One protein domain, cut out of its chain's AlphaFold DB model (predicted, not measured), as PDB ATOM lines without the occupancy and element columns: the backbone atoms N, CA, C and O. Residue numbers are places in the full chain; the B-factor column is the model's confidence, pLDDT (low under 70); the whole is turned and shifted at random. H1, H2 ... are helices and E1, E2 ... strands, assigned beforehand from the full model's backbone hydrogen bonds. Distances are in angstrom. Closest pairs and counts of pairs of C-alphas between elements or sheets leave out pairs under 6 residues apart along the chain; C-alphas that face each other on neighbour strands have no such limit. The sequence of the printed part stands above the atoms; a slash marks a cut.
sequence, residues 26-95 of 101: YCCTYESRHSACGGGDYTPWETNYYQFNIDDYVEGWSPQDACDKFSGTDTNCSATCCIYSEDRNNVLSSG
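What this domain is: This is residues 26 to 95 of the 101 residues of an uncharacterized protein of Myxococcales bacterium (UniProt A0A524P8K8). One long, strongly twisted sheet of two hairpins makes this domain, with one short helix, H1, over one face near the end where the printed part begins and ends. E4 is the longest strand and runs nearly the whole length, with E3 beside its first half and E1 beside its second; E2 is beyond E1. The printed part has 70 residues, with E1, E2, H1, E3 and E4 along it; the sheet's order is E2, E1, E4, E3, antiparallel throughout, and the class is mostly strand. It is loose, with a radius of gyration of the C-alphas of 14.1 A, and elongated, spanning 39 by 24 by 14 A.

Where its parts are: Find C-alpha 26 at (-21.979, -34.707, 50.721); from there E1 runs to residue 34, 24.7 A. E2 takes residues 46 to 53, 23.1 A, H1 residues 63 to 68, and E3 residues 72 to 78, 20.4 A. Look for C-alpha 81 at (-29.420, -48.184, 19.915), where E4 begins; it ends 37.7 A away at C-alpha 94, (-24.378, -33.346, 54.251).

How they stand to each other: E1 bends by 51 degrees at residue 31 and E4 by 58 degrees at residue 89; between them look at N 29 and O 91, 2.9 A. In the hairpin E1 and E2, N 28 and O 50 are 2.8 A apart; in the hairpin E3 and E4, N 76 and O 83 are 2.8 A apart. Edge strands E2 and E3 are apart. H1 is on the sheet at a height of 7.6 A, over E1 and along the strands, at 7 degrees to E1 on the local plane. Its closest C-alphas to E1 are Cys 67 and Cys 28, 5.4 A. Every O i to N i+4 pair of H1 is within hydrogen-bond range.

The domain as a whole: The C-alphas farthest apart, Thr 80 and Gly 95, are 40.9 A apart. The printed part has no cut; the link E1 to E2 is long, and no printed residue has pLDDT under 70.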
ATOM      1  N   TYR A  26     -20.537 -34.804  50.924       85.62
ATOM      2  CA  TYR A  26     -21.979 -34.707  50.721       85.62
ATOM      3  C   TYR A  26     -22.522 -35.986  50.098       85.62
ATOM      4  O   TYR A  26     -21.823 -36.689  49.365       85.62
ATOM      5  N   CYS A  27     -23.801 -36.244  50.351       88.75
ATOM      6  CA  CYS A  27     -24.557 -37.306  49.719       88.75
ATOM      7  C   CYS A  27     -25.752 -36.716  48.974       88.75
ATOM      8  O   CYS A  27     -26.599 -36.047  49.569       88.75
ATOM      9  N   CYS A  28     -25.845 -36.999  47.679       90.62
ATOM     10  CA  CYS A  28     -27.044 -36.765  46.889       90.62
ATOM     11  C   CYS A  28     -27.798 -38.087  46.736       90.62
ATOM     12  O   CYS A  28     -27.267 -39.044  46.177       90.62
ATOM     13  N   THR A  29     -29.024 -38.154  47.248       92.19
ATOM     14  CA  THR A  29     -29.928 -39.287  46.999       92.19
ATOM     15  C   THR A  29     -30.848 -38.926  45.848       92.19
ATOM     16  O   THR A  29     -31.396 -37.833  45.870       92.19
ATOM     17  N   TYR A  30     -31.046 -39.809  44.877       92.00
ATOM     18  CA  TYR A  30     -31.938 -39.574  43.737       92.00
ATOM     19  C   TYR A  30     -32.572 -40.885  43.275       92.00
ATOM     20  O   TYR A  30     -32.062 -41.967  43.555       92.00
ATOM     21  N   GLU A  31     -33.699 -40.811  42.577       93.81
ATOM     22  CA  GLU A  31     -34.275 -41.968  41.896       93.81
ATOM     23  C   GLU A  31     -33.858 -41.946  40.430       93.81
ATOM     24  O   GLU A  31     -34.022 -40.915  39.778       93.81
ATOM     25  N   SER A  32     -33.391 -43.079  39.905       94.44
ATOM     26  CA  SER A  32     -33.078 -43.229  38.483       94.44
ATOM     27  C   SER A  32     -33.845 -44.385  37.853       94.44
ATOM     28  O   SER A  32     -34.241 -45.342  38.528       94.44
ATOM     29  N   ARG A  33     -34.074 -44.297  36.545       94.56
ATOM     30  CA  ARG A  33     -34.508 -45.428  35.717       94.56
ATOM     31  C   ARG A  33     -33.989 -45.295  34.296       94.56
ATOM     32  O   ARG A  33     -33.673 -44.202  33.831       94.56
ATOM     33  N   HIS A  34     -33.973 -46.416  33.584       93.75
ATOM     34  CA  HIS A  34     -33.424 -46.506  32.237       93.75
ATOM     35  C   HIS A  34     -34.394 -47.234  31.318       93.75
ATOM     36  O   HIS A  34     -35.102 -48.147  31.737       93.75
ATOM     37  N   SER A  35     -34.430 -46.842  30.052       93.38
ATOM     38  CA  SER A  35     -35.214 -47.543  29.034       93.38
ATOM     39  C   SER A  35     -34.448 -48.697  28.396       93.38
ATOM     40  O   SER A  35     -33.217 -48.726  28.362       93.38
ATOM     41  N   ALA A  36     -35.196 -49.645  27.838       89.75
ATOM     42  CA  ALA A  36     -34.663 -50.606  26.891       89.75
ATOM     43  C   ALA A  36     -34.221 -49.922  25.585       89.75
ATOM     44  O   ALA A  36     -34.616 -48.800  25.253       89.75
ATOM     45  N   CYS A  37     -33.414 -50.647  24.814       87.75
ATOM     46  CA  CYS A  37     -32.895 -50.183  23.538       87.75
ATOM     47  C   CYS A  37     -34.002 -49.730  22.573       87.75
ATOM     48  O   CYS A  37     -34.845 -50.534  22.183       87.75
ATOM     49  N   GLY A  38     -33.952 -48.463  22.146       80.50
ATOM     50  CA  GLY A  38     -34.923 -47.879  21.213       80.50
ATOM     51  C   GLY A  38     -36.124 -47.201  21.880       80.50
ATOM     52  O   GLY A  38     -36.966 -46.651  21.172       80.50
ATOM     53  N   GLY A  39     -36.173 -47.180  23.216       75.50
ATOM     54  CA  GLY A  39     -37.273 -46.603  23.985       75.50
ATOM     55  C   GLY A  39     -38.510 -47.508  24.035       75.50
ATOM     56  O   GLY A  39     -38.692 -48.399  23.210       75.50
ATOM     57  N   GLY A  40     -39.367 -47.291  25.034       79.62
ATOM     58  CA  GLY A  40     -40.628 -48.027  25.200       79.62
ATOM     59  C   GLY A  40     -40.821 -48.511  26.629       79.62
ATOM     60  O   GLY A  40     -41.606 -47.929  27.374       79.62
ATOM     61  N   ASP A  41     -40.072 -49.536  27.020       90.75
ATOM     62  CA  ASP A  41     -40.102 -50.075  28.377       90.75
ATOM     63  C   ASP A  41     -38.997 -49.454  29.225       90.75
ATOM     64  O   ASP A  41     -37.843 -49.391  28.799       90.75
ATOM     65  N   TYR A  42     -39.352 -49.019  30.431       93.06
ATOM     66  CA  TYR A  42     -38.405 -48.528  31.426       93.06
ATOM     67  C   TYR A  42     -38.258 -49.526  32.566       93.06
ATOM     68  O   TYR A  42     -39.223 -50.192  32.953       93.06
ATOM     69  N   THR A  43     -37.060 -49.585  33.142       93.88
ATOM     70  CA  THR A  43     -36.842 -50.239  34.427       93.88
ATOM     71  C   THR A  43     -37.710 -49.580  35.507       93.88
ATOM     72  O   THR A  43     -38.133 -48.422  35.366       93.88
ATOM     73  N   PRO A  44     -38.001 -50.297  36.605       94.81
ATOM     74  CA  PRO A  44     -38.513 -49.666  37.812       94.81
ATOM     75  C   PRO A  44     -37.598 -48.521  38.261       94.81
ATOM     76  O   PRO A  44     -36.408 -48.509  37.947       94.81
ATOM     77  N   TRP A  45     -38.169 -47.566  38.991       93.19
ATOM     78  CA  TRP A  45     -37.381 -46.545  39.674       93.19
ATOM     79  C   TRP A  45     -36.538 -47.192  40.768       93.19
ATOM     80  O   TRP A  45     -37.062 -47.976  41.564       93.19
ATOM     81  N   GLU A  46     -35.261 -46.839  40.808       92.94
ATOM     82  CA  GLU A  46     -34.305 -47.310  41.803       92.94
ATOM     83  C   GLU A  46     -33.714 -46.120  42.555       92.94
ATOM     84  O   GLU A  46     -33.313 -45.121  41.951       92.94
ATOM     85  N   THR A  47     -33.652 -46.222  43.881       91.12
ATOM     86  CA  THR A  47     -32.993 -45.219  44.721       91.12
ATOM     87  C   THR A  47     -31.486 -45.389  44.614       91.12
ATOM     88  O   THR A  47     -30.965 -46.477  44.834       91.12
ATOM     89  N   ASN A  48     -30.795 -44.303  44.297       90.56
ATOM     90  CA  ASN A  48     -29.355 -44.239  44.128       90.56
ATOM     91  C   ASN A  48     -28.761 -43.201  45.077       90.56
ATOM     92  O   ASN A  48     -29.411 -42.219  45.450       90.56
ATOM     93  N   TYR A  49     -27.500 -43.418  45.436       88.19
ATOM     94  CA  TYR A  49     -26.756 -42.572  46.354       88.19
ATOM     95  C   TYR A  49     -25.429 -42.170  45.718       88.19
ATOM     96  O   TYR A  49     -24.617 -43.018  45.356       88.19
ATOM     97  N   TYR A  50     -25.196 -40.867  45.596       87.44
ATOM     98  CA  TYR A  50     -23.958 -40.321  45.062       87.44
ATOM     99  C   TYR A  50     -23.226 -39.519  46.131       87.44
ATOM    100  O   TYR A  50     -23.674 -38.448  46.545       87.44
ATOM    101  N   GLN A  51     -22.088 -40.051  46.573       88.12
ATOM    102  CA  GLN A  51     -21.210 -39.379  47.517       88.12
ATOM    103  C   GLN A  51     -20.155 -38.565  46.768       88.12
ATOM    104  O   GLN A  51     -19.473 -39.094  45.892       88.12
ATOM    105  N   PHE A  52     -19.974 -37.309  47.160       84.75
ATOM    106  CA  PHE A  52     -18.977 -36.422  46.569       84.75
ATOM    107  C   PHE A  52     -18.351 -35.493  47.607       84.75
ATOM    108  O   PHE A  52     -18.954 -35.208  48.640       84.75
ATOM    109  N   ASN A  53     -17.141 -35.012  47.328       86.31
ATOM    110  CA  ASN A  53     -16.577 -33.858  48.017       86.31
ATOM    111  C   ASN A  53     -16.791 -32.619  47.135       86.31
ATOM    112  O   ASN A  53     -16.538 -32.666  45.932       86.31
ATOM    113  N   ILE A  54     -17.283 -31.523  47.715       84.12
ATOM    114  CA  ILE A  54     -17.478 -30.276  46.969       84.12
ATOM    115  C   ILE A  54     -16.152 -29.654  46.508       84.12
ATOM    116  O   ILE A  54     -16.128 -28.998  45.471       84.12
ATOM    117  N   ASP A  55     -15.049 -29.927  47.211       82.31
ATOM    118  CA  ASP A  55     -13.711 -29.446  46.845       82.31
ATOM    119  C   ASP A  55     -13.199 -30.046  45.520       82.31
ATOM    120  O   ASP A  55     -12.306 -29.481  44.890       82.31
ATOM    121  N   ASP A  56     -13.770 -31.173  45.073       80.75
ATOM    122  CA  ASP A  56     -13.441 -31.803  43.784       80.75
ATOM    123  C   ASP A  56     -14.185 -31.158  42.597       80.75
ATOM    124  O   ASP A  56     -13.909 -31.468  41.433       80.75
ATOM    125  N   TYR A  57     -15.154 -30.280  42.866       80.62
ATOM    126  CA  TYR A  57     -15.935 -29.595  41.841       80.62
ATOM    127  C   TYR A  57     -15.328 -28.230  41.494       80.62
ATOM    128  O   TYR A  57     -14.509 -27.668  42.214       80.62
ATOM    129  N   VAL A  58     -15.720 -27.696  40.333       76.38
ATOM    130  CA  VAL A  58     -15.232 -26.399  39.840       76.38
ATOM    131  C   VAL A  58     -15.537 -25.298  40.860       76.38
ATOM    132  O   VAL A  58     -16.664 -25.212  41.350       76.38
ATOM    133  N   GLU A  59     -14.554 -24.428  41.122       75.75
ATOM    134  CA  GLU A  59     -14.724 -23.267  42.003       75.75
ATOM    135  C   GLU A  59     -16.002 -22.487  41.646       75.75
ATOM    136  O   GLU A  59     -16.210 -22.079  40.501       75.75
ATOM    137  N   GLY A  60     -16.868 -22.293  42.643       76.50
ATOM    138  CA  GLY A  60     -18.157 -21.611  42.496       76.50
ATOM    139  C   GLY A  60     -19.377 -22.530  42.406       76.50
ATOM    140  O   GLY A  60     -20.494 -22.021  42.417       76.50
ATOM    141  N   TRP A  61     -19.197 -23.853  42.359       82.38
ATOM    142  CA  TRP A  61     -20.299 -24.801  42.530       82.38
ATOM    143  C   TRP A  61     -20.691 -24.922  43.999       82.38
ATOM    144  O   TRP A  61     -19.838 -25.098  44.869       82.38
ATOM    145  N   SER A  62     -21.990 -24.871  44.279       87.81
ATOM    146  CA  SER A  62     -22.525 -25.285  45.569       87.81
ATOM    147  C   SER A  62     -22.770 -26.803  45.590       87.81
ATOM    148  O   SER A  62     -22.958 -27.426  44.539       87.81
ATOM    149  N   PRO A  63     -22.833 -27.429  46.778       86.38
ATOM    150  CA  PRO A  63     -23.232 -28.832  46.898       86.38
ATOM    151  C   PRO A  63     -24.604 -29.127  46.278       86.38
ATOM    152  O   PRO A  63     -24.839 -30.229  45.783       86.38
ATOM    153  N   GLN A  64     -25.498 -28.136  46.273       88.44
ATOM    154  CA  GLN A  64     -26.809 -28.256  45.650       88.44
ATOM    155  C   GLN A  64     -26.686 -28.315  44.124       88.44
ATOM    156  O   GLN A  64     -27.255 -29.220  43.528       88.44
ATOM    157  N   ASP A  65     -25.849 -27.469  43.512       88.88
ATOM    158  CA  ASP A  65     -25.600 -27.512  42.061       88.88
ATOM    159  C   ASP A  65     -25.073 -28.885  41.625       88.88
ATOM    160  O   ASP A  65     -25.489 -29.435  40.602       88.88
ATOM    161  N   ALA A  66     -24.175 -29.477  42.420       87.50
ATOM    162  CA  ALA A  66     -23.654 -30.816  42.164       87.50
ATOM    163  C   ALA A  66     -24.756 -31.890  42.222       87.50
ATOM    164  O   ALA A  66     -24.768 -32.784  41.375       87.50
ATOM    165  N   CYS A  67     -25.688 -31.785  43.172       89.50
ATOM    166  CA  CYS A  67     -26.817 -32.708  43.317       89.50
ATOM    167  C   CYS A  67     -27.924 -32.467  42.272       89.50
ATOM    168  O   CYS A  67     -28.581 -33.413  41.837       89.50
ATOM    169  N   ASP A  68     -28.095 -31.235  41.789       90.25
ATOM    170  CA  ASP A  68     -29.051 -30.875  40.732       90.25
ATOM    171  C   ASP A  68     -28.723 -31.468  39.365       90.25
ATOM    172  O   ASP A  68     -29.614 -31.594  38.523       90.25
ATOM    173  N   LYS A  69     -27.495 -31.964  39.168       87.81
ATOM    174  CA  LYS A  69     -27.163 -32.792  38.002       87.81
ATOM    175  C   LYS A  69     -28.001 -34.067  37.911       87.81
ATOM    176  O   LYS A  69     -28.239 -34.532  36.803       87.81
ATOM    177  N   PHE A  70     -28.449 -34.619  39.040       88.88
ATOM    178  CA  PHE A  70     -29.292 -35.819  39.094       88.88
ATOM    179  C   PHE A  70     -30.777 -35.457  39.015       88.88
ATOM    180  O   PHE A  70     -31.607 -35.902  39.810       88.88
ATOM    181  N   SER A  71     -31.106 -34.586  38.065       89.19
ATOM    182  CA  SER A  71     -32.474 -34.211  37.757       89.19
ATOM    183  C   SER A  71     -32.629 -34.026  36.250       89.19
ATOM    184  O   SER A  71     -31.856 -33.320  35.601       89.19
ATOM    185  N   GLY A  72     -33.642 -34.673  35.680       91.25
ATOM    186  CA  GLY A  72     -33.982 -34.540  34.269       91.25
ATOM    187  C   GLY A  72     -33.817 -35.833  33.490       91.25
ATOM    188  O   GLY A  72     -33.943 -36.931  34.024       91.25
ATOM    189  N   THR A  73     -33.623 -35.686  32.184       92.56
ATOM    190  CA  THR A  73     -33.624 -36.802  31.241       92.56
ATOM    191  C   THR A  73     -32.389 -36.732  30.363       92.56
ATOM    192  O   THR A  73     -32.130 -35.685  29.766       92.56
ATOM    193  N   ASP A  74     -31.684 -37.848  30.228       90.88
ATOM    194  CA  ASP A  74     -30.533 -37.982  29.341       90.88
ATOM    195  C   ASP A  74     -30.812 -39.014  28.242       90.88
ATOM    196  O   ASP A  74     -31.706 -39.859  28.349       90.88
ATOM    197  N   THR A  75     -30.091 -38.917  27.128       92.81
ATOM    198  CA  THR A  75     -30.211 -39.856  26.013       92.81
ATOM    199  C   THR A  75     -28.828 -40.231  25.521       92.81
ATOM    200  O   THR A  75     -28.144 -39.439  24.872       92.81
ATOM    201  N   ASN A  76     -28.460 -41.487  25.746       90.62
ATOM    202  CA  ASN A  76     -27.216 -42.046  25.258       90.62
ATOM    203  C   ASN A  76     -27.474 -42.927  24.031       90.62
ATOM    204  O   ASN A  76     -28.096 -43.989  24.127       90.62
ATOM    205  N   CYS A  77     -26.992 -42.488  22.867       91.00
ATOM    206  CA  CYS A  77     -27.158 -43.194  21.601       91.00
ATOM    207  C   CYS A  77     -25.835 -43.768  21.080       91.00
ATOM    208  O   CYS A  77     -24.824 -43.083  20.949       91.00
ATOM    209  N   SER A  78     -25.895 -45.029  20.674       89.31
ATOM    210  CA  SER A  78     -24.936 -45.707  19.807       89.31
ATOM    211  C   SER A  78     -25.498 -45.826  18.383       89.31
ATOM    212  O   SER A  78     -26.679 -45.571  18.148       89.31
ATOM    213  N   ALA A  79     -24.679 -46.282  17.428       88.56
ATOM    214  CA  ALA A  79     -25.086 -46.447  16.026       88.56
ATOM    215  C   ALA A  79     -26.310 -47.365  15.820       88.56
ATOM    216  O   ALA A  79     -26.966 -47.291  14.785       88.56
ATOM    217  N   THR A  80     -26.610 -48.238  16.784       91.50
ATOM    218  CA  THR A  80     -27.676 -49.244  16.688       91.50
ATOM    219  C   THR A  80     -28.763 -49.087  17.746       91.50
ATOM    220  O   THR A  80     -29.728 -49.845  17.724       91.50
ATOM    221  N   CYS A  81     -28.599 -48.179  18.711       90.25
ATOM    222  CA  CYS A  81     -29.420 -48.184  19.915       90.25
ATOM    223  C   CYS A  81     -29.372 -46.860  20.671       90.25
ATOM    224  O   CYS A  81     -28.276 -46.361  20.904       90.25
ATOM    225  N   CYS A  82     -30.518 -46.369  21.143       92.69
ATOM    226  CA  CYS A  82     -30.597 -45.280  22.117       92.69
ATOM    227  C   CYS A  82     -31.174 -45.784  23.441       92.69
ATOM    228  O   CYS A  82     -32.161 -46.524  23.439       92.69
ATOM    229  N   ILE A  83     -30.552 -45.363  24.541       94.19
ATOM    230  CA  ILE A  83     -31.006 -45.565  25.915       94.19
ATOM    231  C   ILE A  83     -31.348 -44.196  26.490       94.19
ATOM    232  O   ILE A  83     -30.508 -43.301  26.538       94.19
ATOM    233  N   TYR A  84     -32.595 -44.049  26.906       92.69
ATOM    234  CA  TYR A  84     -33.098 -42.893  27.637       92.69
ATOM    235  C   TYR A  84     -32.995 -43.165  29.135       92.69
ATOM    236  O   TYR A  84     -33.485 -44.207  29.589       92.69
ATOM    237  N   SER A  85     -32.398 -42.235  29.870       92.94
ATOM    238  CA  SER A  85     -32.268 -42.264  31.328       92.94
ATOM    239  C   SER A  85     -33.062 -41.117  31.929       92.94
ATOM    240  O   SER A  85     -33.150 -40.045  31.332       92.94
ATOM    241  N   GLU A  86     -33.639 -41.330  33.103       94.19
ATOM    242  CA  GLU A  86     -34.356 -40.287  33.830       94.19
ATOM    243  C   GLU A  86     -33.956 -40.314  35.298       94.19
ATOM    244  O   GLU A  86     -34.011 -41.376  35.920       94.19
ATOM    245  N   ASP A  87     -33.634 -39.140  35.835       95.00
ATOM    246  CA  ASP A  87     -33.279 -38.917  37.232       95.00
ATOM    247  C   ASP A  87     -34.250 -37.913  37.863       95.00
ATOM    248  O   ASP A  87     -34.646 -36.917  37.242       95.00
ATOM    249  N   ARG A  88     -34.670 -38.162  39.107       93.06
ATOM    250  CA  ARG A  88     -35.604 -37.284  39.826       93.06
ATOM    251  C   ARG A  88     -35.459 -37.365  41.342       93.06
ATOM    252  O   ARG A  88     -34.787 -38.246  41.872       93.06
ATOM    253  N   ASN A  89     -36.212 -36.498  42.026       91.31
ATOM    254  CA  ASN A  89     -36.358 -36.491  43.484       91.31
ATOM    255  C   ASN A  89     -35.002 -36.449  44.197       91.31
ATOM    256  O   ASN A  89     -34.782 -37.158  45.177       91.31
ATOM    257  N   ASN A  90     -34.095 -35.628  43.671       88.88
ATOM    258  CA  ASN A  90     -32.787 -35.444  44.255       88.88
ATOM    259  C   ASN A  90     -32.904 -34.745  45.620       88.88
ATOM    260  O   ASN A  90     -33.629 -33.766  45.803       88.88
ATOM    261  N   VAL A  91     -32.198 -35.271  46.610       89.81
ATOM    262  CA  VAL A  91     -32.147 -34.722  47.962       89.81
ATOM    263  C   VAL A  91     -30.694 -34.666  48.384       89.81
ATOM    264  O   VAL A  91     -30.015 -35.692  48.471       89.81
ATOM    265  N   LEU A  92     -30.230 -33.453  48.664       88.44
ATOM    266  CA  LEU A  92     -28.914 -33.220  49.225       88.44
ATOM    267  C   LEU A  92     -28.956 -33.419  50.742       88.44
ATOM    268  O   LEU A  92     -29.749 -32.795  51.449       88.44
ATOM    269  N   SER A  93     -28.036 -34.230  51.245       85.62
ATOM    270  CA  SER A  93     -27.672 -34.283  52.654       85.62
ATOM    271  C   SER A  93     -26.181 -34.004  52.783       85.62
ATOM    272  O   SER A  93     -25.376 -34.439  51.959       85.62
ATOM    273  N   SER A  94     -25.779 -33.310  53.843       80.25
ATOM    274  CA  SER A  94     -24.378 -33.346  54.251       80.25
ATOM    275  C   SER A  94     -24.023 -34.760  54.750       80.25
ATOM    276  O   SER A  94     -24.905 -35.507  55.187       80.25
ATOM    277  N   GLY A  95     -22.740 -35.130  54.690       72.38
ATOM    278  CA  GLY A  95     -22.196 -36.408  55.166       72.38
ATOM    279  C   GLY A  95     -22.117 -37.525  54.123       72.38
ATOM    280  O   GLY A  95     -22.403 -37.333  52.944       72.38
TER     281      GLY A  95